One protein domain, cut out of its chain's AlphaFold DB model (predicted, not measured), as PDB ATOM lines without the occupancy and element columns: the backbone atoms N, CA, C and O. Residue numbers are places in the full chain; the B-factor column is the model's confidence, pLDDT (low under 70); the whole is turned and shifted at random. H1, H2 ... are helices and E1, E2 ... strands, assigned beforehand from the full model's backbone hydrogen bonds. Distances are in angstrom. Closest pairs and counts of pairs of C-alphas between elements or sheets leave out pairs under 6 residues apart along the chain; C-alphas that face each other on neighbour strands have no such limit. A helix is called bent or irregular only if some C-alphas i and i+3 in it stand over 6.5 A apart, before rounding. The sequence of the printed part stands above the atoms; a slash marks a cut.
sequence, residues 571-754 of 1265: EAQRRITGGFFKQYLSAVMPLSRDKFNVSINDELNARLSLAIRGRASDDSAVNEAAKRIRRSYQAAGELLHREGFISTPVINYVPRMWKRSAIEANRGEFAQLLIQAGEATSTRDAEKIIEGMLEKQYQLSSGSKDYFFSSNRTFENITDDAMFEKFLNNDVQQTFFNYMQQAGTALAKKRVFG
ATOM      1  N   GLU A 571      24.660  21.783   2.187       86.25
ATOM      2  CA  GLU A 571      26.020  21.331   1.894       86.25
ATOM      3  C   GLU A 571      26.099  19.804   1.790       86.25
ATOM      4  O   GLU A 571      26.643  19.273   0.817       86.25
ATOM      5  N   ALA A 572      25.489  19.088   2.741       88.56
ATOM      6  CA  ALA A 572      25.467  17.629   2.734       88.56
ATOM      7  C   ALA A 572      24.748  17.062   1.512       88.56
ATOM      8  O   ALA A 572      25.248  16.122   0.889       88.56
ATOM      9  N   GLN A 573      23.590  17.629   1.168       85.44
ATOM     10  CA  GLN A 573      22.807  17.215   0.010       85.44
ATOM     11  C   GLN A 573      23.638  17.330  -1.265       85.44
ATOM     12  O   GLN A 573      23.766  16.346  -1.992       85.44
ATOM     13  N   ARG A 574      24.297  18.469  -1.484       80.69
ATOM     14  CA  ARG A 574      25.070  18.695  -2.707       80.69
ATOM     15  C   ARG A 574      26.333  17.894  -2.808       80.69
ATOM     16  O   ARG A 574      26.659  17.422  -3.886       80.69
ATOM     17  N   ARG A 575      27.046  17.712  -1.704       82.00
ATOM     18  CA  ARG A 575      28.251  16.887  -1.724       82.00
ATOM     19  C   ARG A 575      27.913  15.437  -2.072       82.00
ATOM     20  O   ARG A 575      28.671  14.770  -2.769       82.00
ATOM     21  N   ILE A 576      26.771  14.934  -1.598       82.31
ATOM     22  CA  ILE A 576      26.313  13.587  -1.952       82.31
ATOM     23  C   ILE A 576      25.918  13.532  -3.436       82.31
ATOM     24  O   ILE A 576      26.334  12.615  -4.142       82.31
ATOM     25  N   THR A 577      25.157  14.510  -3.930       79.38
ATOM     26  CA  THR A 577      24.629  14.493  -5.304       79.38
ATOM     27  C   THR A 577      25.681  14.835  -6.353       79.38
ATOM     28  O   THR A 577      25.756  14.153  -7.372       79.38
ATOM     29  N   GLY A 578      26.558  15.798  -6.078       78.62
ATOM     30  CA  GLY A 578      27.737  16.122  -6.879       78.62
ATOM     31  C   GLY A 578      28.723  14.954  -6.966       78.62
ATOM     32  O   GLY A 578      29.266  14.682  -8.035       78.62
ATOM     33  N   GLY A 579      28.863  14.162  -5.896       81.69
ATOM     34  CA  GLY A 579      29.616  12.906  -5.929       81.69
ATOM     35  C   GLY A 579      29.067  11.898  -6.949       81.69
ATOM     36  O   GLY A 579      29.835  11.314  -7.716       81.69
ATOM     37  N   PHE A 580      27.742  11.722  -7.018       80.62
ATOM     38  CA  PHE A 580      27.112  10.887  -8.050       80.62
ATOM     39  C   PHE A 580      27.197  11.514  -9.444       80.62
ATOM     40  O   PHE A 580      27.373  10.794 -10.429       80.62
ATOM     41  N   PHE A 581      27.117  12.842  -9.542       76.00
ATOM     42  CA  PHE A 581      27.269  13.541 -10.813       76.00
ATOM     43  C   PHE A 581      28.651  13.323 -11.417       76.00
ATOM     44  O   PHE A 581      28.759  12.963 -12.583       76.00
ATOM     45  N   LYS A 582      29.706  13.448 -10.613       77.06
ATOM     46  CA  LYS A 582      31.079  13.170 -11.040       77.06
ATOM     47  C   LYS A 582      31.222  11.766 -11.633       77.06
ATOM     48  O   LYS A 582      31.897  11.582 -12.643       77.06
ATOM     49  N   GLN A 583      30.546  10.775 -11.046       80.62
ATOM     50  CA  GLN A 583      30.530   9.411 -11.584       80.62
ATOM     51  C   GLN A 583      29.815   9.342 -12.938       80.62
ATOM     52  O   GLN A 583      30.334   8.718 -13.861       80.62
ATOM     53  N   TYR A 584      28.671  10.012 -13.082       82.12
ATOM     54  CA  TYR A 584      27.959  10.116 -14.359       82.12
ATOM     55  C   TYR A 584      28.802  10.787 -15.443       82.12
ATOM     56  O   TYR A 584      28.943  10.244 -16.535       82.12
ATOM     57  N   LEU A 585      29.438  11.915 -15.123       73.75
ATOM     58  CA  LEU A 585      30.358  12.605 -16.022       73.75
ATOM     59  C   LEU A 585      31.465  11.671 -16.492       73.75
ATOM     60  O   LEU A 585      31.629  11.468 -17.686       73.75
ATOM     61  N   SER A 586      32.152  11.001 -15.570       77.88
ATOM     62  CA  SER A 586      33.215  10.052 -15.924       77.88
ATOM     63  C   SER A 586      32.743   8.861 -16.777       77.88
ATOM     64  O   SER A 586      33.566   8.153 -17.363       77.88
ATOM     65  N   ALA A 587      31.433   8.599 -16.816       83.06
ATOM     66  CA  ALA A 587      30.831   7.576 -17.658       83.06
ATOM     67  C   ALA A 587      30.496   8.102 -19.059       83.06
ATOM     68  O   ALA A 587      30.706   7.380 -20.028       83.06
ATOM     69  N   VAL A 588      29.987   9.332 -19.163       81.44
ATOM     70  CA  VAL A 588      29.452   9.898 -20.413       81.44
ATOM     71  C   VAL A 588      30.460  10.774 -21.157       81.44
ATOM     72  O   VAL A 588      30.387  10.865 -22.373       81.44
ATOM     73  N   MET A 589      31.447  11.362 -20.480       74.50
ATOM     74  CA  MET A 589      32.488  12.192 -21.103       74.50
ATOM     75  C   MET A 589      33.192  11.518 -22.296       74.50
ATOM     76  O   MET A 589      33.333  12.179 -23.319       74.50
ATOM     77  N   PRO A 590      33.547  10.213 -22.258       80.12
ATOM     78  CA  PRO A 590      34.121   9.532 -23.425       80.12
ATOM     79  C   PRO A 590      33.185   9.449 -24.643       80.12
ATOM     80  O   PRO A 590      33.643   9.168 -25.745       80.12
ATOM     81  N   LEU A 591      31.879   9.646 -24.438       75.56
ATOM     82  CA  LEU A 591      30.847   9.660 -25.475       75.56
ATOM     83  C   LEU A 591      30.545  11.071 -25.997       75.56
ATOM     84  O   LEU A 591      29.920  11.210 -27.049       75.56
ATOM     85  N   SER A 592      30.942  12.112 -25.260       67.69
ATOM     86  CA  SER A 592      30.698  13.505 -25.630       67.69
ATOM     87  C   SER A 592      31.758  14.003 -26.610       67.69
ATOM     88  O   SER A 592      32.934  13.656 -26.515       67.69
ATOM     89  N   ARG A 593      31.345  14.859 -27.551       57.78
ATOM     90  CA  ARG A 593      32.275  15.592 -28.427       57.78
ATOM     91  C   ARG A 593      32.878  16.819 -27.733       57.78
ATOM     92  O   ARG A 593      33.934  17.284 -28.152       57.78
ATOM     93  N   ASP A 594      32.240  17.302 -26.667       54.12
ATOM     94  CA  ASP A 594      32.675  18.465 -25.898       54.12
ATOM     95  C   ASP A 594      33.417  18.060 -24.623       54.12
ATOM     96  O   ASP A 594      32.890  17.352 -23.768       54.12
ATOM     97  N   LYS A 595      34.623  18.609 -24.433       48.88
ATOM     98  CA  LYS A 595      35.452  18.380 -23.231       48.88
ATOM     99  C   LYS A 595      34.949  19.093 -21.964       48.88
ATOM    100  O   LYS A 595      35.495  18.888 -20.889       48.88
ATOM    101  N   PHE A 596      33.924  19.938 -22.073       41.44
ATOM    102  CA  PHE A 596      33.363  20.705 -20.949       41.44
ATOM    103  C   PHE A 596      31.836  20.579 -20.825       41.44
ATOM    104  O   PHE A 596      31.250  21.137 -19.894       41.44
ATOM    105  N   ASN A 597      31.187  19.855 -21.746       49.44
ATOM    106  CA  ASN A 597      29.737  19.703 -21.816       49.44
ATOM    107  C   ASN A 597      29.358  18.236 -22.088       49.44
ATOM    108  O   ASN A 597      30.039  17.529 -22.823       49.44
ATOM    109  N   VAL A 598      28.260  17.779 -21.486       55.97
ATOM    110  CA  VAL A 598      27.823  16.370 -21.471       55.97
ATOM    111  C   VAL A 598      26.672  16.125 -22.442       55.97
ATOM    112  O   VAL A 598      26.037  15.074 -22.393       55.97
ATOM    113  N   SER A 599      26.365  17.089 -23.314       55.41
ATOM    114  CA  SER A 599      25.261  16.956 -24.257       55.41
ATOM    115  C   SER A 599      25.534  15.813 -25.229       55.41
ATOM    116  O   SER A 599      26.325  15.933 -26.166       55.41
ATOM    117  N   ILE A 600      24.854  14.698 -24.996       66.88
ATOM    118  CA  ILE A 600      24.786  13.573 -25.916       66.88
ATOM    119  C   ILE A 600      23.619  13.806 -26.873       66.88
ATOM    120  O   ILE A 600      22.558  14.276 -26.467       66.88
ATOM    121  N   ASN A 601      23.819  13.513 -28.155       72.75
ATOM    122  CA  ASN A 601      22.747  13.648 -29.137       72.75
ATOM    123  C   ASN A 601      21.627  12.617 -28.882       72.75
ATOM    124  O   ASN A 601      21.830  11.614 -28.190       72.75
ATOM    125  N   ASP A 602      20.446  12.856 -29.455       75.44
ATOM    126  CA  ASP A 602      19.253  12.037 -29.201       75.44
ATOM    127  C   ASP A 602      19.451  10.558 -29.571       75.44
ATOM    128  O   ASP A 602      18.980   9.668 -28.860       75.44
ATOM    129  N   GLU A 603      20.192  10.283 -30.647       78.31
ATOM    130  CA  GLU A 603      20.487   8.920 -31.098       78.31
ATOM    131  C   GLU A 603      21.377   8.168 -30.098       78.31
ATOM    132  O   GLU A 603      21.090   7.029 -29.719       78.31
ATOM    133  N   LEU A 604      22.443   8.810 -29.625       81.81
ATOM    134  CA  LEU A 604      23.363   8.254 -28.642       81.81
ATOM    135  C   LEU A 604      22.681   8.096 -27.283       81.81
ATOM    136  O   LEU A 604      22.879   7.079 -26.622       81.81
ATOM    137  N   ASN A 605      21.827   9.046 -26.894       83.56
ATOM    138  CA  ASN A 605      20.991   8.931 -25.704       83.56
ATOM    139  C   ASN A 605      20.018   7.744 -25.804       83.56
ATOM    140  O   ASN A 605      19.884   6.994 -24.840       83.56
ATOM    141  N   ALA A 606      19.385   7.519 -26.959       81.94
ATOM    142  CA  ALA A 606      18.513   6.362 -27.167       81.94
ATOM    143  C   ALA A 606      19.289   5.038 -27.043       81.94
ATOM    144  O   ALA A 606      18.878   4.142 -26.300       81.94
ATOM    145  N   ARG A 607      20.459   4.937 -27.690       85.00
ATOM    146  CA  ARG A 607      21.351   3.766 -27.578       85.00
ATOM    147  C   ARG A 607      21.821   3.544 -26.139       85.00
ATOM    148  O   ARG A 607      21.786   2.415 -25.657       85.00
ATOM    149  N   LEU A 608      22.212   4.606 -25.436       86.12
ATOM    150  CA  LEU A 608      22.646   4.554 -24.040       86.12
ATOM    151  C   LEU A 608      21.499   4.162 -23.098       86.12
ATOM    152  O   LEU A 608      21.703   3.345 -22.204       86.12
ATOM    153  N   SER A 609      20.290   4.682 -23.319       84.88
ATOM    154  CA  SER A 609      19.076   4.321 -22.575       84.88
ATOM    155  C   SER A 609      18.792   2.822 -22.682       84.88
ATOM    156  O   SER A 609      18.626   2.142 -21.666       84.88
ATOM    157  N   LEU A 610      18.829   2.274 -23.900       82.81
ATOM    158  CA  LEU A 610      18.667   0.841 -24.149       82.81
ATOM    159  C   LEU A 610      19.801   0.012 -23.525       82.81
ATOM    160  O   LEU A 610      19.537  -0.984 -22.842       82.81
ATOM    161  N   ALA A 611      21.051   0.464 -23.667       86.38
ATOM    162  CA  ALA A 611      22.226  -0.186 -23.088       86.38
ATOM    163  C   ALA A 611      22.173  -0.242 -21.560       86.38
ATOM    164  O   ALA A 611      22.489  -1.282 -20.980       86.38
ATOM    165  N   ILE A 612      21.708   0.823 -20.898       83.94
ATOM    166  CA  ILE A 612      21.475   0.858 -19.447       83.94
ATOM    167  C   ILE A 612      20.331  -0.074 -19.055       83.94
ATOM    168  O   ILE A 612      20.390  -0.669 -17.984       83.94
ATOM    169  N   ARG A 613      19.339  -0.305 -19.915       77.62
ATOM    170  CA  ARG A 613      18.178  -1.163 -19.620       77.62
ATOM    171  C   ARG A 613      18.365  -2.653 -19.894       77.62
ATOM    172  O   ARG A 613      17.582  -3.447 -19.402       77.62
ATOM    173  N   GLY A 614      19.424  -3.039 -20.599       74.31
ATOM    174  CA  GLY A 614      19.792  -4.455 -20.768       74.31
ATOM    175  C   GLY A 614      20.215  -4.810 -22.183       74.31
ATOM    176  O   GLY A 614      20.893  -5.814 -22.387       74.31
ATOM    177  N   ARG A 615      19.873  -3.961 -23.154       82.81
ATOM    178  CA  ARG A 615      20.088  -4.215 -24.573       82.81
ATOM    179  C   ARG A 615      21.412  -3.617 -25.030       82.81
ATOM    180  O   ARG A 615      21.508  -2.407 -25.195       82.81
ATOM    181  N   ALA A 616      22.424  -4.461 -25.212       81.75
ATOM    182  CA  ALA A 616      23.746  -4.017 -25.647       81.75
ATOM    183  C   ALA A 616      23.676  -3.200 -26.952       81.75
ATOM    184  O   ALA A 616      22.898  -3.515 -27.851       81.75
ATOM    185  N   SER A 617      24.495  -2.154 -27.027       86.88
ATOM    186  CA  SER A 617      24.743  -1.395 -28.252       86.88
ATOM    187  C   SER A 617      25.890  -2.031 -29.038       86.88
ATOM    188  O   SER A 617      26.750  -2.689 -28.451       86.88
ATOM    189  N   ASP A 618      25.960  -1.782 -30.343       88.00
ATOM    190  CA  ASP A 618      27.125  -2.153 -31.157       88.00
ATOM    191  C   ASP A 618      28.369  -1.311 -30.809       88.00
ATOM    192  O   ASP A 618      29.497  -1.691 -31.121       88.00
ATOM    193  N   ASP A 619      28.186  -0.181 -30.115       87.12
ATOM    194  CA  ASP A 619      29.271   0.680 -29.652       87.12
ATOM    195  C   ASP A 619      29.774   0.260 -28.256       87.12
ATOM    196  O   ASP A 619      29.069   0.333 -27.240       87.12
ATOM    197  N   SER A 620      31.038  -0.169 -28.200       88.38
ATOM    198  CA  SER A 620      31.702  -0.583 -26.959       88.38
ATOM    199  C   SER A 620      31.793   0.533 -25.910       88.38
ATOM    200  O   SER A 620      31.674   0.245 -24.715       88.38
ATOM    201  N   ALA A 621      31.923   1.796 -26.331       85.12
ATOM    202  CA  ALA A 621      31.976   2.936 -25.427       85.12
ATOM    203  C   ALA A 621      30.606   3.178 -24.778       85.12
ATOM    204  O   ALA A 621      30.528   3.416 -23.571       85.12
ATOM    205  N   VAL A 622      29.516   3.037 -25.544       88.12
ATOM    206  CA  VAL A 622      28.136   3.155 -25.031       88.12
ATOM    207  C   VAL A 622      27.856   2.078 -23.987       88.12
ATOM    208  O   VAL A 622      27.296   2.358 -22.925       88.12
ATOM    209  N   ASN A 623      28.301   0.847 -24.244       89.44
ATOM    210  CA  ASN A 623      28.167  -0.250 -23.288       89.44
ATOM    211  C   ASN A 623      28.971  -0.010 -22.001       89.44
ATOM    212  O   ASN A 623      28.507  -0.347 -20.910       89.44
ATOM    213  N   GLU A 624      30.171   0.564 -22.100       89.56
ATOM    214  CA  GLU A 624      30.996   0.881 -20.931       89.56
ATOM    215  C   GLU A 624      30.397   2.028 -20.102       89.56
ATOM    216  O   GLU A 624      30.287   1.915 -18.877       89.56
ATOM    217  N   ALA A 625      29.906   3.083 -20.756       88.31
ATOM    218  CA  ALA A 625      29.163   4.157 -20.102       88.31
ATOM    219  C   ALA A 625      27.918   3.621 -19.378       88.31
ATOM    220  O   ALA A 625      27.702   3.920 -18.201       88.31
ATOM    221  N   ALA A 626      27.143   2.750 -20.035       89.19
ATOM    222  CA  ALA A 626      25.971   2.111 -19.445       89.19
ATOM    223  C   ALA A 626      26.318   1.297 -18.188       89.19
ATOM    224  O   ALA A 626      25.636   1.403 -17.165       89.19
ATOM    225  N   LYS A 627      27.412   0.520 -18.221       88.19
ATOM    226  CA  LYS A 627      27.905  -0.229 -17.052       88.19
ATOM    227  C   LYS A 627      28.268   0.703 -15.900       88.19
ATOM    228  O   LYS A 627      27.908   0.416 -14.760       88.19
ATOM    229  N   ARG A 628      28.973   1.803 -16.171       88.44
ATOM    230  CA  ARG A 628      29.365   2.781 -15.143       88.44
ATOM    231  C   ARG A 628      28.147   3.461 -14.521       88.44
ATOM    232  O   ARG A 628      28.059   3.517 -13.299       88.44
ATOM    233  N   ILE A 629      27.165   3.863 -15.330       87.31
ATOM    234  CA  ILE A 629      25.906   4.453 -14.847       87.31
ATOM    235  C   ILE A 629      25.130   3.466 -13.958       87.31
ATOM    236  O   ILE A 629      24.672   3.841 -12.877       87.31
ATOM    237  N   ARG A 630      25.039   2.185 -14.346       84.44
ATOM    238  CA  ARG A 630      24.433   1.138 -13.500       84.44
ATOM    239  C   ARG A 630      25.143   0.976 -12.158       84.44
ATOM    240  O   ARG A 630      24.469   0.844 -11.138       84.44
ATOM    241  N   ARG A 631      26.481   1.017 -12.131       85.19
ATOM    242  CA  ARG A 631      27.245   0.960 -10.870       85.19
ATOM    243  C   ARG A 631      26.908   2.135  -9.957       85.19
ATOM    244  O   ARG A 631      26.762   1.929  -8.758       85.19
ATOM    245  N   SER A 632      26.719   3.330 -10.508       85.81
ATOM    246  CA  SER A 632      26.291   4.497  -9.730       85.81
ATOM    247  C   SER A 632      24.893   4.301  -9.122       85.81
ATOM    248  O   SER A 632      24.694   4.592  -7.942       85.81
ATOM    249  N   TYR A 633      23.929   3.745  -9.872       83.31
ATOM    250  CA  TYR A 633      22.606   3.387  -9.329       83.31
ATOM    251  C   TYR A 633      22.679   2.322  -8.235       83.31
ATOM    252  O   TYR A 633      21.986   2.426  -7.219       83.31
ATOM    253  N   GLN A 634      23.531   1.315  -8.419       82.56
ATOM    254  CA  GLN A 634      23.771   0.292  -7.411       82.56
ATOM    255  C   GLN A 634      24.367   0.900  -6.139       82.56
ATOM    256  O   GLN A 634      23.827   0.669  -5.061       82.56
ATOM    257  N   ALA A 635      25.395   1.745  -6.261       85.12
ATOM    258  CA  ALA A 635      26.021   2.423  -5.131       85.12
ATOM    259  C   ALA A 635      25.011   3.285  -4.356       85.12
ATOM    260  O   ALA A 635      24.939   3.209  -3.130       85.12
ATOM    261  N   ALA A 636      24.175   4.061  -5.053       81.81
ATOM    262  CA  ALA A 636      23.095   4.817  -4.421       81.81
ATOM    263  C   ALA A 636      22.095   3.898  -3.696       81.81
ATOM    264  O   ALA A 636      21.707   4.176  -2.562       81.81
ATOM    265  N   GLY A 637      21.721   2.774  -4.310       77.12
ATOM    266  CA  GLY A 637      20.859   1.760  -3.705       77.12
ATOM    267  C   GLY A 637      21.436   1.129  -2.439       77.12
ATOM    268  O   GLY A 637      20.741   1.027  -1.434       77.12
ATOM    269  N   GLU A 638      22.706   0.736  -2.465       83.19
ATOM    270  CA  GLU A 638      23.414   0.160  -1.318       83.19
ATOM    271  C   GLU A 638      23.522   1.162  -0.166       83.19
ATOM    272  O   GLU A 638      23.299   0.800   0.989       83.19
ATOM    273  N   LEU A 639      23.787   2.436  -0.473       82.81
ATOM    274  CA  LEU A 639      23.774   3.513   0.516       82.81
ATOM    275  C   LEU A 639      22.383   3.675   1.137       82.81
ATOM    276  O   LEU A 639      22.256   3.688   2.359       82.81
ATOM    277  N   LEU A 640      21.328   3.743   0.321       78.69
ATOM    278  CA  LEU A 640      19.950   3.837   0.813       78.69
ATOM    279  C   LEU A 640      19.556   2.622   1.663       78.69
ATOM    280  O   LEU A 640      18.854   2.777   2.662       78.69
ATOM    281  N   HIS A 641      20.014   1.425   1.296       79.31
ATOM    282  CA  HIS A 641      19.762   0.208   2.058       79.31
ATOM    283  C   HIS A 641      20.484   0.230   3.406       79.31
ATOM    284  O   HIS A 641      19.851   0.041   4.443       79.31
ATOM    285  N   ARG A 642      21.787   0.542   3.402       82.75
ATOM    286  CA  ARG A 642      22.609   0.641   4.613       82.75
ATOM    287  C   ARG A 642      22.039   1.645   5.611       82.75
ATOM    288  O   ARG A 642      22.026   1.383   6.808       82.75
ATOM    289  N   GLU A 643      21.546   2.779   5.120       80.56
ATOM    290  CA  GLU A 643      20.937   3.815   5.957       80.56
ATOM    291  C   GLU A 643      19.462   3.521   6.325       80.56
ATOM    292  O   GLU A 643      18.834   4.287   7.062       80.56
ATOM    293  N   GLY A 644      18.901   2.398   5.855       73.56
ATOM    294  CA  GLY A 644      17.573   1.905   6.226       73.56
ATOM    295  C   GLY A 644      16.402   2.631   5.557       73.56
ATOM    296  O   GLY A 644      15.313   2.677   6.141       73.56
ATOM    297  N   PHE A 645      16.625   3.223   4.378       71.81
ATOM    298  CA  PHE A 645      15.582   3.805   3.521       71.81
ATOM    299  C   PHE A 645      14.913   2.768   2.615       71.81
ATOM    300  O   PHE A 645      13.750   2.947   2.266       71.81
ATOM    301  N   ILE A 646      15.621   1.693   2.251       70.44
ATOM    302  CA  ILE A 646      15.070   0.575   1.468       70.44
ATOM    303  C   ILE A 646      15.400  -0.772   2.123       70.44
ATOM    304  O   ILE A 646      16.449  -0.932   2.747       70.44
ATOM    305  N   SER A 647      14.510  -1.751   1.964       64.44
ATOM    306  CA  SER A 647      14.619  -3.078   2.583       64.44
ATOM    307  C   SER A 647      15.657  -3.987   1.927       64.44
ATOM    308  O   SER A 647      16.260  -4.796   2.626       64.44
ATOM    309  N   THR A 648      15.879  -3.878   0.614       63.12
ATOM    310  CA  THR A 648      16.794  -4.771  -0.117       63.12
ATOM    311  C   THR A 648      17.330  -4.085  -1.382       63.12
ATOM    312  O   THR A 648      16.547  -3.508  -2.145       63.12
ATOM    313  N   PRO A 649      18.648  -4.120  -1.651       61.88
ATOM    314  CA  PRO A 649      19.198  -3.603  -2.894       61.88
ATOM    315  C   PRO A 649      19.012  -4.639  -4.015       61.88
ATOM    316  O   PRO A 649      19.713  -5.636  -4.087       61.88
ATOM    317  N   VAL A 650      18.068  -4.395  -4.922       62.06
ATOM    318  CA  VAL A 650      17.996  -5.063  -6.241       62.06
ATOM    319  C   VAL A 650      19.298  -4.864  -7.044       62.06
ATOM    320  O   VAL A 650      19.745  -3.730  -7.261       62.06
ATOM    321  N   ILE A 651      19.892  -5.972  -7.487       55.75
ATOM    322  CA  ILE A 651      21.093  -6.020  -8.335       55.75
ATOM    323  C   ILE A 651      20.735  -5.516  -9.743       55.75
ATOM    324  O   ILE A 651      19.668  -5.836 -10.254       55.75
ATOM    325  N   ASN A 652      21.613  -4.724 -10.375       57.19
ATOM    326  CA  ASN A 652      21.388  -4.112 -11.700       57.19
ATOM    327  C   ASN A 652      20.148  -3.204 -11.802       57.19
ATOM    328  O   ASN A 652      19.641  -2.966 -12.896       57.19
ATOM    329  N   TYR A 653      19.669  -2.669 -10.678       67.69
ATOM    330  CA  TYR A 653      18.504  -1.792 -10.664       67.69
ATOM    331  C   TYR A 653      18.739  -0.495 -11.444       67.69
ATOM    332  O   TYR A 653      19.631   0.289 -11.109       67.69
ATOM    333  N   VAL A 654      17.873  -0.244 -12.422       73.94
ATOM    334  CA  VAL A 654      17.751   1.034 -13.121       73.94
ATOM    335  C   VAL A 654      16.443   1.691 -12.673       73.94
ATOM    336  O   VAL A 654      15.386   1.063 -12.749       73.94
ATOM    337  N   PRO A 655      16.469   2.940 -12.180       74.06
ATOM    338  CA  PRO A 655      15.251   3.651 -11.816       74.06
ATOM    339  C   PRO A 655      14.309   3.815 -13.015       74.06
ATOM    340  O   PRO A 655      14.658   4.426 -14.026       74.06
ATOM    341  N   ARG A 656      13.079   3.311 -12.876       76.56
ATOM    342  CA  ARG A 656      12.008   3.467 -13.866       76.56
ATOM    343  C   ARG A 656      11.242   4.755 -13.593       76.56
ATOM    344  O   ARG A 656      10.497   4.846 -12.616       76.56
ATOM    345  N   MET A 657      11.449   5.756 -14.444       75.25
ATOM    346  CA  MET A 657      10.696   7.009 -14.419       75.25
ATOM    347  C   MET A 657       9.518   6.896 -15.389       75.25
ATOM    348  O   MET A 657       9.684   7.062 -16.598       75.25
ATOM    349  N   TRP A 658       8.346   6.570 -14.853       77.56
ATOM    350  CA  TRP A 658       7.131   6.296 -15.614       77.56
ATOM    351  C   TRP A 658       6.493   7.578 -16.151       77.56
ATOM    352  O   TRP A 658       6.382   8.564 -15.421       77.56
ATOM    353  N   LYS A 659       6.048   7.544 -17.410       76.44
ATOM    354  CA  LYS A 659       5.294   8.595 -18.108       76.44
ATOM    355  C   LYS A 659       3.803   8.422 -17.857       76.44
ATOM    356  O   LYS A 659       3.176   7.527 -18.421       76.44
ATOM    357  N   ARG A 660       3.223   9.305 -17.049       75.56
ATOM    358  CA  ARG A 660       1.801   9.284 -16.699       75.56
ATOM    359  C   ARG A 660       0.919   9.435 -17.935       75.56
ATOM    360  O   ARG A 660       0.074   8.577 -18.156       75.56
ATOM    361  N   SER A 661       1.158  10.451 -18.764       77.19
ATOM    362  CA  SER A 661       0.391  10.678 -19.998       77.19
ATOM    363  C   SER A 661       0.420   9.483 -20.953       77.19
ATOM    364  O   SER A 661      -0.600   9.136 -21.542       77.19
ATOM    365  N   ALA A 662       1.567   8.808 -21.078       82.88
ATOM    366  CA  ALA A 662       1.693   7.619 -21.918       82.88
ATOM    367  C   ALA A 662       0.883   6.435 -21.365       82.88
ATOM    368  O   ALA A 662       0.230   5.738 -22.143       82.88
ATOM    369  N   ILE A 663       0.899   6.233 -20.041       83.88
ATOM    370  CA  ILE A 663       0.101   5.200 -19.364       83.88
ATOM    371  C   ILE A 663      -1.390   5.521 -19.494       83.88
ATOM    372  O   ILE A 663      -2.155   4.646 -19.872       83.88
ATOM    373  N   GLU A 664      -1.805   6.767 -19.247       82.12
ATOM    374  CA  GLU A 664      -3.203   7.207 -19.366       82.12
ATOM    375  C   GLU A 664      -3.734   7.041 -20.797       82.12
ATOM    376  O   GLU A 664      -4.833   6.522 -20.985       82.12
ATOM    377  N   ALA A 665      -2.939   7.410 -21.805       85.56
ATOM    378  CA  ALA A 665      -3.321   7.291 -23.211       85.56
ATOM    379  C   ALA A 665      -3.315   5.843 -23.735       85.56
ATOM    380  O   ALA A 665      -4.013   5.551 -24.703       85.56
ATOM    381  N   ASN A 666      -2.540   4.934 -23.128       90.94
ATOM    382  CA  ASN A 666      -2.377   3.552 -23.603       90.94
ATOM    383  C   ASN A 666      -2.565   2.516 -22.471       90.94
ATOM    384  O   ASN A 666      -1.832   1.526 -22.411       90.94
ATOM    385  N   ARG A 667      -3.544   2.722 -21.572       89.81
ATOM    386  CA  ARG A 667      -3.761   1.866 -20.378       89.81
ATOM    387  C   ARG A 667      -3.839   0.378 -20.704       89.81
ATOM    388  O   ARG A 667      -3.186  -0.420 -20.043       89.81
ATOM    389  N   GLY A 668      -4.587   0.011 -21.748       89.12
ATOM    390  CA  GLY A 668      -4.771  -1.392 -22.134       89.12
ATOM    391  C   GLY A 668      -3.476  -2.078 -22.582       89.12
ATOM    392  O   GLY A 668      -3.218  -3.212 -22.191       89.12
ATOM    393  N   GLU A 669      -2.636  -1.379 -23.350       91.00
ATOM    394  CA  GLU A 669      -1.314  -1.873 -23.767       91.00
ATOM    395  C   GLU A 669      -0.395  -2.034 -22.552       91.00
ATOM    396  O   GLU A 669       0.245  -3.069 -22.380       91.00
ATOM    397  N   PHE A 670      -0.391  -1.048 -21.651       89.38
ATOM    398  CA  PHE A 670       0.394  -1.112 -20.425       89.38
ATOM    399  C   PHE A 670      -0.028  -2.275 -19.515       89.38
ATOM    400  O   PHE A 670       0.823  -2.990 -18.987       89.38
ATOM    401  N   ALA A 671      -1.336  -2.513 -19.372       89.06
ATOM    402  CA  ALA A 671      -1.877  -3.625 -18.597       89.06
ATOM    403  C   ALA A 671      -1.428  -4.984 -19.155       89.06
ATOM    404  O   ALA A 671      -1.064  -5.877 -18.391       89.06
ATOM    405  N   GLN A 672      -1.415  -5.136 -20.484       91.31
ATOM    406  CA  GLN A 672      -0.921  -6.350 -21.137       91.31
ATOM    407  C   GLN A 672       0.571  -6.567 -20.878       91.31
ATOM    408  O   GLN A 672       0.968  -7.685 -20.558       91.31
ATOM    409  N   LEU A 673       1.382  -5.506 -20.947       89.69
ATOM    410  CA  LEU A 673       2.812  -5.587 -20.646       89.69
ATOM    411  C   LEU A 673       3.075  -5.966 -19.181       89.69
ATOM    412  O   LEU A 673       3.976  -6.758 -18.922       89.69
ATOM    413  N   LEU A 674       2.278  -5.472 -18.222       87.12
ATOM    414  CA  LEU A 674       2.375  -5.879 -16.810       87.12
ATOM    415  C   LEU A 674       2.072  -7.370 -16.611       87.12
ATOM    416  O   LEU A 674       2.759  -8.039 -15.839       87.12
ATOM    417  N   ILE A 675       1.073  -7.907 -17.319       88.69
ATOM    418  CA  ILE A 675       0.761  -9.345 -17.290       88.69
ATOM    419  C   ILE A 675       1.897 -10.145 -17.933       88.69
ATOM    420  O   ILE A 675       2.343 -11.145 -17.377       88.69
ATOM    421  N   GLN A 676       2.400  -9.684 -19.080       88.62
ATOM    422  CA  GLN A 676       3.499 -10.328 -19.795       88.62
ATOM    423  C   GLN A 676       4.786 -10.368 -18.964       88.62
ATOM    424  O   GLN A 676       5.500 -11.366 -18.991       88.62
ATOM    425  N   ALA A 677       5.066  -9.307 -18.206       82.25
ATOM    426  CA  ALA A 677       6.203  -9.231 -17.297       82.25
ATOM    427  C   ALA A 677       6.007 -10.040 -15.997       82.25
ATOM    428  O   ALA A 677       6.921 -10.106 -15.182       82.25
ATOM    429  N   GLY A 678       4.831 -10.641 -15.777       83.62
ATOM    430  CA  GLY A 678       4.518 -11.387 -14.555       83.62
ATOM    431  C   GLY A 678       4.287 -10.506 -13.321       83.62
ATOM    432  O   GLY A 678       4.321 -11.005 -12.200       83.62
ATOM    433  N   GLU A 679       4.063  -9.204 -13.504       82.69
ATOM    434  CA  GLU A 679       3.740  -8.261 -12.420       82.69
ATOM    435  C   GLU A 679       2.251  -8.261 -12.061       82.69
ATOM    436  O   GLU A 679       1.874  -7.872 -10.960       82.69
ATOM    437  N   ALA A 680       1.396  -8.700 -12.986       85.88
ATOM    438  CA  ALA A 680      -0.042  -8.809 -12.786       85.88
ATOM    439  C   ALA A 680      -0.541 -10.194 -13.195       85.88
ATOM    440  O   ALA A 680      -0.185 -10.718 -14.248       85.88
ATOM    441  N   THR A 681      -1.431 -10.771 -12.391       87.69
ATOM    442  CA  THR A 681      -2.002 -12.102 -12.668       87.69
ATOM    443  C   THR A 681      -3.218 -12.062 -13.598       87.69
ATOM    444  O   THR A 681      -3.605 -13.076 -14.175       87.69
ATOM    445  N   SER A 682      -3.852 -10.895 -13.747       89.38
ATOM    446  CA  SER A 682      -5.035 -10.687 -14.587       89.38
ATOM    447  C   SER A 682      -5.162  -9.228 -15.021       89.38
ATOM    448  O   SER A 682      -4.571  -8.341 -14.410       89.38
ATOM    449  N   THR A 683      -6.007  -8.944 -16.015       86.50
ATOM    450  CA  THR A 683      -6.295  -7.566 -16.455       86.50
ATOM    451  C   THR A 683      -6.843  -6.692 -15.328       86.50
ATOM    452  O   THR A 683      -6.492  -5.524 -15.231       86.50
ATOM    453  N   ARG A 684      -7.661  -7.252 -14.427       86.50
ATOM    454  CA  ARG A 684      -8.194  -6.512 -13.273       86.50
ATOM    455  C   ARG A 684      -7.108  -6.174 -12.250       86.50
ATOM    456  O   ARG A 684      -7.167  -5.126 -11.621       86.50
ATOM    457  N   ASP A 685      -6.152  -7.077 -12.069       85.25
ATOM    458  CA  ASP A 685      -4.989  -6.875 -11.204       85.25
ATOM    459  C   ASP A 685      -4.045  -5.820 -11.805       85.25
ATOM    460  O   ASP A 685      -3.651  -4.871 -11.131       85.25
ATOM    461  N   ALA A 686      -3.810  -5.896 -13.118       85.44
ATOM    462  CA  ALA A 686      -3.039  -4.913 -13.871       85.44
ATOM    463  C   ALA A 686      -3.669  -3.510 -13.818       85.44
ATOM    464  O   ALA A 686      -2.961  -2.536 -13.588       85.44
ATOM    465  N   GLU A 687      -4.995  -3.392 -13.960       86.12
ATOM    466  CA  GLU A 687      -5.695  -2.105 -13.832       86.12
ATOM    467  C   GLU A 687      -5.614  -1.534 -12.414       86.12
ATOM    468  O   GLU A 687      -5.394  -0.339 -12.266       86.12
ATOM    469  N   LYS A 688      -5.685  -2.365 -11.363       84.50
ATOM    470  CA  LYS A 688      -5.446  -1.898  -9.986       84.50
ATOM    471  C   LYS A 688      -4.020  -1.392  -9.788       84.50
ATOM    472  O   LYS A 688      -3.812  -0.401  -9.091       84.50
ATOM    473  N   ILE A 689      -3.036  -2.064 -10.389       81.81
ATOM    474  CA  ILE A 689      -1.644  -1.605 -10.382       81.81
ATOM    475  C   ILE A 689      -1.541  -0.263 -11.112       81.81
ATOM    476  O   ILE A 689      -0.928   0.657 -10.577       81.81
ATOM    477  N   ILE A 690      -2.180  -0.111 -12.277       84.12
ATOM    478  CA  ILE A 690      -2.226   1.146 -13.040       84.12
ATOM    479  C   ILE A 690      -2.894   2.260 -12.236       84.12
ATOM    480  O   ILE A 690      -2.337   3.349 -12.142       84.12
ATOM    481  N   GLU A 691      -4.048   2.013 -11.620       81.69
ATOM    482  CA  GLU A 691      -4.732   2.983 -10.760       81.69
ATOM    483  C   GLU A 691      -3.831   3.396  -9.603       81.69
ATOM    484  O   GLU A 691      -3.544   4.579  -9.444       81.69
ATOM    485  N   GLY A 692      -3.252   2.427  -8.892       72.69
ATOM    486  CA  GLY A 692      -2.284   2.695  -7.835       72.69
ATOM    487  C   GLY A 692      -1.017   3.397  -8.333       72.69
ATOM    488  O   GLY A 692      -0.367   4.086  -7.557       72.69
ATOM    489  N   MET A 693      -0.634   3.260  -9.605       73.19
ATOM    490  CA  MET A 693       0.462   4.009 -10.229       73.19
ATOM    491  C   MET A 693       0.070   5.454 -10.549       73.19
ATOM    492  O   MET A 693       0.848   6.369 -10.292       73.19
ATOM    493  N   LEU A 694      -1.133   5.672 -11.077       71.44
ATOM    494  CA  LEU A 694      -1.644   6.988 -11.458       71.44
ATOM    495  C   LEU A 694      -2.096   7.806 -10.235       71.44
ATOM    496  O   LEU A 694      -1.955   9.028 -10.220       71.44
ATOM    497  N   GLU A 695      -2.551   7.171  -9.162       66.81
ATOM    498  CA  GLU A 695      -2.871   7.839  -7.894       66.81
ATOM    499  C   GLU A 695      -1.623   8.371  -7.180       66.81
ATOM    500  O   GLU A 695      -1.704   9.328  -6.406       66.81
ATOM    501  N   LYS A 696      -0.437   7.816  -7.471       58.38
ATOM    502  CA  LYS A 696       0.829   8.256  -6.874       58.38
ATOM    503  C   LYS A 696       1.210   9.645  -7.369       58.38
ATOM    504  O   LYS A 696       1.837   9.817  -8.415       58.38
ATOM    505  N   GLN A 697       0.864  10.646  -6.574       48.91
ATOM    506  CA  GLN A 697       1.362  12.008  -6.695       48.91
ATOM    507  C   GLN A 697       2.436  12.230  -5.612       48.91
ATOM    508  O   GLN A 697       2.176  12.040  -4.429       48.91
ATOM    509  N   TYR A 698       3.655  12.614  -6.014       51.78
ATOM    510  CA  TYR A 698       4.729  13.102  -5.120       51.78
ATOM    511  C   TYR A 698       5.363  12.092  -4.145       51.78
ATOM    512  O   TYR A 698       5.560  12.381  -2.965       51.78
ATOM    513  N   GLN A 699       5.767  10.921  -4.636       47.31
ATOM    514  CA  GLN A 699       6.185   9.823  -3.760       47.31
ATOM    515  C   GLN A 699       7.508   9.984  -2.992       47.31
ATOM    516  O   GLN A 699       7.691   9.278  -2.005       47.31
ATOM    517  N   LEU A 700       8.420  10.881  -3.387       41.84
ATOM    518  CA  LEU A 700       9.753  10.983  -2.762       41.84
ATOM    519  C   LEU A 700      10.264  12.422  -2.588       41.84
ATOM    520  O   LEU A 700      11.461  12.682  -2.652       41.84
ATOM    521  N   SER A 701       9.348  13.347  -2.283       39.22
ATOM    522  CA  SER A 701       9.605  14.792  -2.243       39.22
ATOM    523  C   SER A 701       9.885  15.296  -3.665       39.22
ATOM    524  O   SER A 701      10.948  15.055  -4.231       39.22
ATOM    525  N   SER A 702       8.869  15.937  -4.251       42.03
ATOM    526  CA  SER A 702       8.794  16.466  -5.623       42.03
ATOM    527  C   SER A 702       8.843  15.456  -6.790       42.03
ATOM    528  O   SER A 702       9.712  14.600  -6.932       42.03
ATOM    529  N   GLY A 703       7.888  15.597  -7.695       40.09
ATOM    530  CA  GLY A 703       7.870  14.941  -8.996       40.09
ATOM    531  C   GLY A 703       7.031  15.801  -9.929       40.09
ATOM    532  O   GLY A 703       6.131  16.508  -9.475       40.09
ATOM    533  N   SER A 704       7.337  15.801 -11.224       47.59
ATOM    534  CA  SER A 704       6.497  16.499 -12.201       47.59
ATOM    535  C   SER A 704       5.154  15.779 -12.363       47.59
ATOM    536  O   SER A 704       5.109  14.558 -12.259       47.59
ATOM    537  N   LYS A 705       4.075  16.504 -12.690       50.91
ATOM    538  CA  LYS A 705       2.733  15.921 -12.899       50.91
ATOM    539  C   LYS A 705       2.724  14.764 -13.915       50.91
ATOM    540  O   LYS A 705       1.911  13.859 -13.786       50.91
ATOM    541  N   ASP A 706       3.646  14.776 -14.881       54.28
ATOM    542  CA  ASP A 706       3.709  13.797 -15.971       54.28
ATOM    543  C   ASP A 706       4.710  12.643 -15.749       54.28
ATOM    544  O   ASP A 706       4.640  11.632 -16.438       54.28
ATOM    545  N   TYR A 707       5.618  12.741 -14.770       63.53
ATOM    546  CA  TYR A 707       6.634  11.708 -14.524       63.53
ATOM    547  C   TYR A 707       6.795  11.374 -13.043       63.53
ATOM    548  O   TYR A 707       6.967  12.276 -12.221       63.53
ATOM    549  N   PHE A 708       6.825  10.081 -12.712       58.41
ATOM    550  CA  PHE A 708       7.003   9.598 -11.340       58.41
ATOM    551  C   PHE A 708       7.909   8.359 -11.269       58.41
ATOM    552  O   PHE A 708       7.965   7.554 -12.198       58.41
ATOM    553  N   PHE A 709       8.610   8.194 -10.146       62.31
ATOM    554  CA  PHE A 709       9.269   6.934  -9.793       62.31
ATOM    555  C   PHE A 709       8.309   6.065  -8.982       62.31
ATOM    556  O   PHE A 709       7.474   6.586  -8.241       62.31
ATOM    557  N   SER A 710       8.430   4.743  -9.083       53.75
ATOM    558  CA  SER A 710       7.688   3.841  -8.199       53.75
ATOM    559  C   SER A 710       8.204   3.950  -6.754       53.75
ATOM    560  O   SER A 710       9.408   3.903  -6.526       53.75
ATOM    561  N   SER A 711       7.284   4.064  -5.785       41.47
ATOM    562  CA  SER A 711       7.508   4.264  -4.332       41.47
ATOM    563  C   SER A 711       8.650   3.480  -3.732       41.47
ATOM    564  O   SER A 711       9.323   3.961  -2.835       41.47
ATOM    565  N   ASN A 712       8.769   2.239  -4.178       47.53
ATOM    566  CA  ASN A 712       9.801   1.298  -3.819       47.53
ATOM    567  C   ASN A 712      10.203   0.597  -5.120       47.53
ATOM    568  O   ASN A 712       9.564   0.782  -6.164       47.53
ATOM    569  N   ARG A 713      11.239  -0.239  -5.066       52.31
ATOM    570  CA  ARG A 713      11.581  -1.184  -6.137       52.31
ATOM    571  C   ARG A 713      10.489  -2.273  -6.241       52.31
ATOM    572  O   ARG A 713      10.776  -3.435  -6.048       52.31
ATOM    573  N   THR A 714       9.226  -1.877  -6.437       52.41
ATOM    574  CA  THR A 714       8.029  -2.729  -6.331       52.41
ATOM    575  C   THR A 714       7.861  -3.676  -7.504       52.41
ATOM    576  O   THR A 714       7.146  -4.654  -7.368       52.41
ATOM    577  N   PHE A 715       8.472  -3.357  -8.644       64.38
ATOM    578  CA  PHE A 715       8.446  -4.204  -9.828       64.38
ATOM    579  C   PHE A 715       9.709  -5.064  -9.847       64.38
ATOM    580  O   PHE A 715      10.756  -4.622 -10.340       64.38
ATOM    581  N   GLU A 716       9.615  -6.231  -9.217       62.41
ATOM    582  CA  GLU A 716      10.703  -7.202  -9.062       62.41
ATOM    583  C   GLU A 716      10.775  -8.193 -10.239       62.41
ATOM    584  O   GLU A 716      11.841  -8.750 -10.495       62.41
ATOM    585  N   ASN A 717       9.681  -8.361 -10.992       69.94
ATOM    586  CA  ASN A 717       9.549  -9.321 -12.092       69.94
ATOM    587  C   ASN A 717       9.830  -8.703 -13.474       69.94
ATOM    588  O   ASN A 717      10.114  -9.430 -14.429       69.94
ATOM    589  N   ILE A 718       9.829  -7.369 -13.600       71.19
ATOM    590  CA  ILE A 718      10.293  -6.696 -14.827       71.19
ATOM    591  C   ILE A 718      11.814  -6.871 -14.959       71.19
ATOM    592  O   ILE A 718      12.589  -6.212 -14.259       71.19
ATOM    593  N   THR A 719      12.227  -7.748 -15.874       65.38
ATOM    594  CA  THR A 719      13.638  -8.076 -16.159       65.38
ATOM    595  C   THR A 719      14.194  -7.377 -17.403       65.38
ATOM    596  O   THR A 719      15.400  -7.149 -17.468       65.38
ATOM    597  N   ASP A 720      13.333  -6.997 -18.353       69.12
ATOM    598  CA  ASP A 720      13.686  -6.208 -19.537       69.12
ATOM    599  C   ASP A 720      12.895  -4.895 -19.564       69.12
ATOM    600  O   ASP A 720      11.717  -4.853 -19.911       69.12
ATOM    601  N   ASP A 721      13.555  -3.793 -19.212       72.06
ATOM    602  CA  ASP A 721      12.932  -2.467 -19.198       72.06
ATOM    603  C   ASP A 721      12.685  -1.909 -20.609       72.06
ATOM    604  O   ASP A 721      11.942  -0.936 -20.762       72.06
ATOM    605  N   ALA A 722      13.288  -2.494 -21.654       71.50
ATOM    606  CA  ALA A 722      13.089  -2.042 -23.028       71.50
ATOM    607  C   ALA A 722      11.644  -2.265 -23.503       71.50
ATOM    608  O   ALA A 722      11.123  -1.442 -24.252       71.50
ATOM    609  N   MET A 723      10.950  -3.298 -23.004       77.69
ATOM    610  CA  MET A 723       9.541  -3.544 -23.351       77.69
ATOM    611  C   MET A 723       8.608  -2.408 -22.897       77.69
ATOM    612  O   MET A 723       7.541  -2.204 -23.470       77.69
ATOM    613  N   PHE A 724       9.025  -1.637 -21.888       81.94
ATOM    614  CA  PHE A 724       8.276  -0.509 -21.343       81.94
ATOM    615  C   PHE A 724       8.774   0.850 -21.857       81.94
ATOM    616  O   PHE A 724       8.335   1.883 -21.357       81.94
ATOM    617  N   GLU A 725       9.660   0.895 -22.859       80.81
ATOM    618  CA  GLU A 725      10.307   2.129 -23.331       80.81
ATOM    619  C   GLU A 725       9.316   3.264 -23.653       80.81
ATOM    620  O   GLU A 725       9.543   4.414 -23.266       80.81
ATOM    621  N   LYS A 726       8.180   2.945 -24.288       81.69
ATOM    622  CA  LYS A 726       7.098   3.898 -24.606       81.69
ATOM    623  C   LYS A 726       6.541   4.603 -23.360       81.69
ATOM    624  O   LYS A 726       6.127   5.761 -23.422       81.69
ATOM    625  N   PHE A 727       6.574   3.915 -22.224       83.56
ATOM    626  CA  PHE A 727       6.035   4.345 -20.937       83.56
ATOM    627  C   PHE A 727       7.103   4.881 -19.985       83.56
ATOM    628  O   PHE A 727       6.774   5.288 -18.872       83.56
ATOM    629  N   LEU A 728       8.370   4.909 -20.401       79.19
ATOM    630  CA  LEU A 728       9.491   5.371 -19.590       79.19
ATOM    631  C   LEU A 728      10.077   6.671 -20.139       79.19
ATOM    632  O   LEU A 728      10.011   6.976 -21.333       79.19
ATOM    633  N   ASN A 729      10.681   7.467 -19.258       76.12
ATOM    634  CA  ASN A 729      11.559   8.542 -19.696       76.12
ATOM    635  C   ASN A 729      12.872   7.962 -20.237       76.12
ATOM    636  O   ASN A 729      13.575   7.258 -19.517       76.12
ATOM    637  N   ASN A 730      13.189   8.267 -21.495       76.31
ATOM    638  CA  ASN A 730      14.387   7.776 -22.181       76.31
ATOM    639  C   ASN A 730      15.557   8.757 -22.098       76.31
ATOM    640  O   ASN A 730      16.634   8.451 -22.595       76.31
ATOM    641  N   ASP A 731      15.364   9.924 -21.485       76.19
ATOM    642  CA  ASP A 731      16.452  10.843 -21.181       76.19
ATOM    643  C   ASP A 731      17.284  10.271 -20.019       76.19
ATOM    644  O   ASP A 731      16.876  10.278 -18.849       76.19
ATOM    645  N   VAL A 732      18.446   9.710 -20.362       79.12
ATOM    646  CA  VAL A 732      19.354   9.069 -19.406       79.12
ATOM    647  C   VAL A 732      19.888  10.086 -18.406       79.12
ATOM    648  O   VAL A 732      20.001   9.776 -17.220       79.12
ATOM    649  N   GLN A 733      20.195  11.294 -18.878       76.94
ATOM    650  CA  GLN A 733      20.672  12.390 -18.048       76.94
ATOM    651  C   GLN A 733      19.602  12.699 -16.997       76.94
ATOM    652  O   GLN A 733      19.811  12.505 -15.799       76.94
ATOM    653  N   GLN A 734      18.399  13.055 -17.438       73.12
ATOM    654  CA  GLN A 734      17.302  13.443 -16.560       73.12
ATOM    655  C   GLN A 734      16.904  12.346 -15.561       73.12
ATOM    656  O   GLN A 734      16.694  12.629 -14.380       73.12
ATOM    657  N   THR A 735      16.786  11.094 -16.010       74.62
ATOM    658  CA  THR A 735      16.429   9.970 -15.124       74.62
ATOM    659  C   THR A 735      17.478   9.745 -14.040       74.62
ATOM    660  O   THR A 735      17.118   9.581 -12.869       74.62
ATOM    661  N   PHE A 736      18.759   9.825 -14.407       80.38
ATOM    662  CA  PHE A 736      19.872   9.706 -13.475       80.38
ATOM    663  C   PHE A 736      19.848  10.805 -12.420       80.38
ATOM    664  O   PHE A 736      19.835  10.512 -11.222       80.38
ATOM    665  N   PHE A 737      19.783  12.069 -12.841       76.06
ATOM    666  CA  PHE A 737      19.816  13.190 -11.905       76.06
ATOM    667  C   PHE A 737      18.625  13.213 -10.973       76.06
ATOM    668  O   PHE A 737      18.809  13.434  -9.778       76.06
ATOM    669  N   ASN A 738      17.425  12.931 -11.476       72.69
ATOM    670  CA  ASN A 738      16.242  12.926 -10.629       72.69
ATOM    671  C   ASN A 738      16.352  11.881  -9.514       72.69
ATOM    672  O   ASN A 738      16.075  12.187  -8.353       72.69
ATOM    673  N   TYR A 739      16.814  10.674  -9.846       76.50
ATOM    674  CA  TYR A 739      17.030   9.638  -8.844       76.50
ATOM    675  C   TYR A 739      18.137  10.023  -7.854       76.50
ATOM    676  O   TYR A 739      17.946   9.910  -6.642       76.50
ATOM    677  N   MET A 740      19.274  10.526  -8.347       82.12
ATOM    678  CA  MET A 740      20.406  10.887  -7.492       82.12
ATOM    679  C   MET A 740      20.098  12.060  -6.569       82.12
ATOM    680  O   MET A 740      20.506  12.030  -5.412       82.12
ATOM    681  N   GLN A 741      19.335  13.056  -7.020       74.94
ATOM    682  CA  GLN A 741      18.898  14.171  -6.180       74.94
ATOM    683  C   GLN A 741      17.958  13.707  -5.059       74.94
ATOM    684  O   GLN A 741      18.120  14.125  -3.909       74.94
ATOM    685  N   GLN A 742      17.015  12.804  -5.352       74.12
ATOM    686  CA  GLN A 742      16.132  12.220  -4.334       74.12
ATOM    687  C   GLN A 742      16.918  11.366  -3.332       74.12
ATOM    688  O   GLN A 742      16.791  11.554  -2.118       74.12
ATOM    689  N   ALA A 743      17.791  10.483  -3.826       79.12
ATOM    690  CA  ALA A 743      18.658   9.661  -2.989       79.12
ATOM    691  C   ALA A 743      19.575  10.527  -2.114       79.12
ATOM    692  O   ALA A 743      19.668  10.316  -0.906       79.12
ATOM    693  N   GLY A 744      20.205  11.548  -2.695       83.50
ATOM    694  CA  GLY A 744      21.083  12.467  -1.982       83.50
ATOM    695  C   GLY A 744      20.361  13.278  -0.912       83.50
ATOM    696  O   GLY A 744      20.896  13.449   0.179       83.50
ATOM    697  N   THR A 745      19.117  13.690  -1.162       82.25
ATOM    698  CA  THR A 745      18.275  14.375  -0.168       82.25
ATOM    699  C   THR A 745      17.922  13.443   0.995       82.25
ATOM    700  O   THR A 745      18.061  13.828   2.157       82.25
ATOM    701  N   ALA A 746      17.534  12.194   0.716       79.56
ATOM    702  CA  ALA A 746      17.272  11.193   1.752       79.56
ATOM    703  C   ALA A 746      18.523  10.914   2.606       79.56
ATOM    704  O   ALA A 746      18.478  10.999   3.835       79.56
ATOM    705  N   LEU A 747      19.665  10.671   1.963       84.38
ATOM    706  CA  LEU A 747      20.940  10.439   2.640       84.38
ATOM    707  C   LEU A 747      21.398  11.668   3.447       84.38
ATOM    708  O   LEU A 747      21.891  11.516   4.565       84.38
ATOM    709  N   ALA A 748      21.175  12.886   2.943       88.12
ATOM    710  CA  ALA A 748      21.460  14.122   3.669       88.12
ATOM    711  C   ALA A 748      20.588  14.275   4.923       88.12
ATOM    712  O   ALA A 748      21.111  14.656   5.971       88.12
ATOM    713  N   LYS A 749      19.299  13.899   4.872       88.12
ATOM    714  CA  LYS A 749      18.428  13.880   6.065       88.12
ATOM    715  C   LYS A 749      19.008  12.975   7.147       88.12
ATOM    716  O   LYS A 749      19.116  13.381   8.307       88.12
ATOM    717  N   LYS A 750      19.449  11.773   6.763       89.56
ATOM    718  CA  LYS A 750      20.063  10.836   7.706       89.56
ATOM    719  C   LYS A 750      21.388  11.358   8.252       89.56
ATOM    720  O   LYS A 750      21.631  11.241   9.447       89.56
ATOM    721  N   ARG A 751      22.218  11.967   7.407       91.88
ATOM    722  CA  ARG A 751      23.543  12.475   7.779       91.88
ATOM    723  C   ARG A 751      23.493  13.698   8.697       91.88
ATOM    724  O   ARG A 751      24.236  13.751   9.670       91.88
ATOM    725  N   VAL A 752      22.635  14.668   8.391       92.12
ATOM    726  CA  VAL A 752      22.595  15.971   9.078       92.12
ATOM    727  C   VAL A 752      21.604  15.964  10.233       92.12
ATOM    728  O   VAL A 752      21.951  16.340  11.351       92.12
ATOM    729  N   PHE A 753      20.379  15.496   9.989       92.75
ATOM    730  CA  PHE A 753      19.336  15.464  11.011       92.75
ATOM    731  C   PHE A 753      19.285  14.136  11.766       92.75
ATOM    732  O   PHE A 753      18.709  14.093  12.847       92.75
ATOM    733  N   GLY A 754      19.885  13.058  11.250       92.38
ATOM    734  CA  GLY A 754      19.877  11.751  11.910       92.38
ATOM    735  C   GLY A 754      18.594  10.942  11.717       92.38
ATOM    736  O   GLY A 754      18.384   9.981  12.458       92.38
TER     737      GLY A 754
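Overview. This is residues 571 to 754 of the 1265 residues of an uncharacterized protein of Crocinitomicaceae bacterium (UniProt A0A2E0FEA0). A tiny two-stranded sheet, E1 and E2, lies between a bundle of three long helices, H1, H3 and H8, and a smaller group of short helices, H4, H5 and H6. H2 packs at a steep tilt on residues 622 to 630 of H3, and H7 lies between H2 and H5, bridging the two sides. The printed part has 184 residues, with eight named helices and two named strands in the order H1 H2 H3 E1 H4 H5 H6 E2 H7 H8; the class is mostly helix, and the sheet is antiparallel. The whole is compact, with a radius of gyration of the C-alphas of 16.7 A and spans of 49 by 45 by 28 A.

Arrangement. E1, residues 657 to 659, and E2, residues 707 to 709, are antiparallel neighbours at 144 degrees; N 658 and O 708 are 2.9 A apart, N 708 and O 658 3.1 A, both within hydrogen-bond range. E2 and H8, residues 732 to 753, are near each other. H1, residues 571 to 591, touches H8 with its residues 572 to 581 alone, at a shallow tilt of 25 degrees, opposite ways; their closest C-alphas are those of Gln 573 and Ala 748, 5.0 A. H1 also touches H3, residues 620 to 642, at a shallow tilt of 19 degrees, opposite ways, closest at the C-alphas of Ala 587 and Ala 625, 4.5 A. H3 and H8 touch the same way at a shallow tilt of 24 degrees, with the C-alphas of Ala 636 and Ala 743 closest at 6.7 A. H2, residues 602 to 613, touches H3 at a steep tilt of 52 degrees, closest at the C-alphas of Ile 612 and Ala 626, 4.7 A. H7, residues 721 to 727, only just touches H2, with 3 pairs of C-alphas within 8 A, closest at Arg 613 and Asp 721, 5.4 A. H7 touches H4, residues 660 to 665, about perpendicular at 76 degrees, closest at the C-alphas of Ala 662 and Phe 727, 5.5 A. H5, residues 667 to 676, touches H6, residues 683 to 694, at a steep tilt of 64 degrees, closest at the C-alphas of Ala 671 and Ala 686, 5.0 A. H1 and H6 are apart. Every O i to N i+4 pair is within hydrogen-bond range in H2, H3, H4, H5, H6 and H8, against 15 of 17 in H1 and 0 of 3 in H7, where 3 of 4 O i to N i+3 pairs are.

Along the chain. H1 begins at C-alpha 571 (26.020, 21.331, 1.894), is 30.1 A long and has a kink of 30 degrees near residue 585; it is irregular, only just, with C-alphas 587 and 590 6.9 A apart. H3 is 32.9 A long, H2 16.3 A, H6 16.1 A and H5 14.2 A. H7 is irregular, with C-alphas 723 and 726 7.9 A apart. H8, 31.1 A long, ends at C-alpha 753 (19.336, 15.464, 11.011).

Size, cuts and confidence. The C-alphas farthest apart, those of Lys 595 and Arg 684, are 51.2 A apart. The printed part has no cut. The links H3 to E1, H6 to E2 and E2 to H7 are long. The mean pLDDT of the printed part is 76.1; residues 592 to 600, 647 to 653, 695 to 717 and 719 to 720 are under 70.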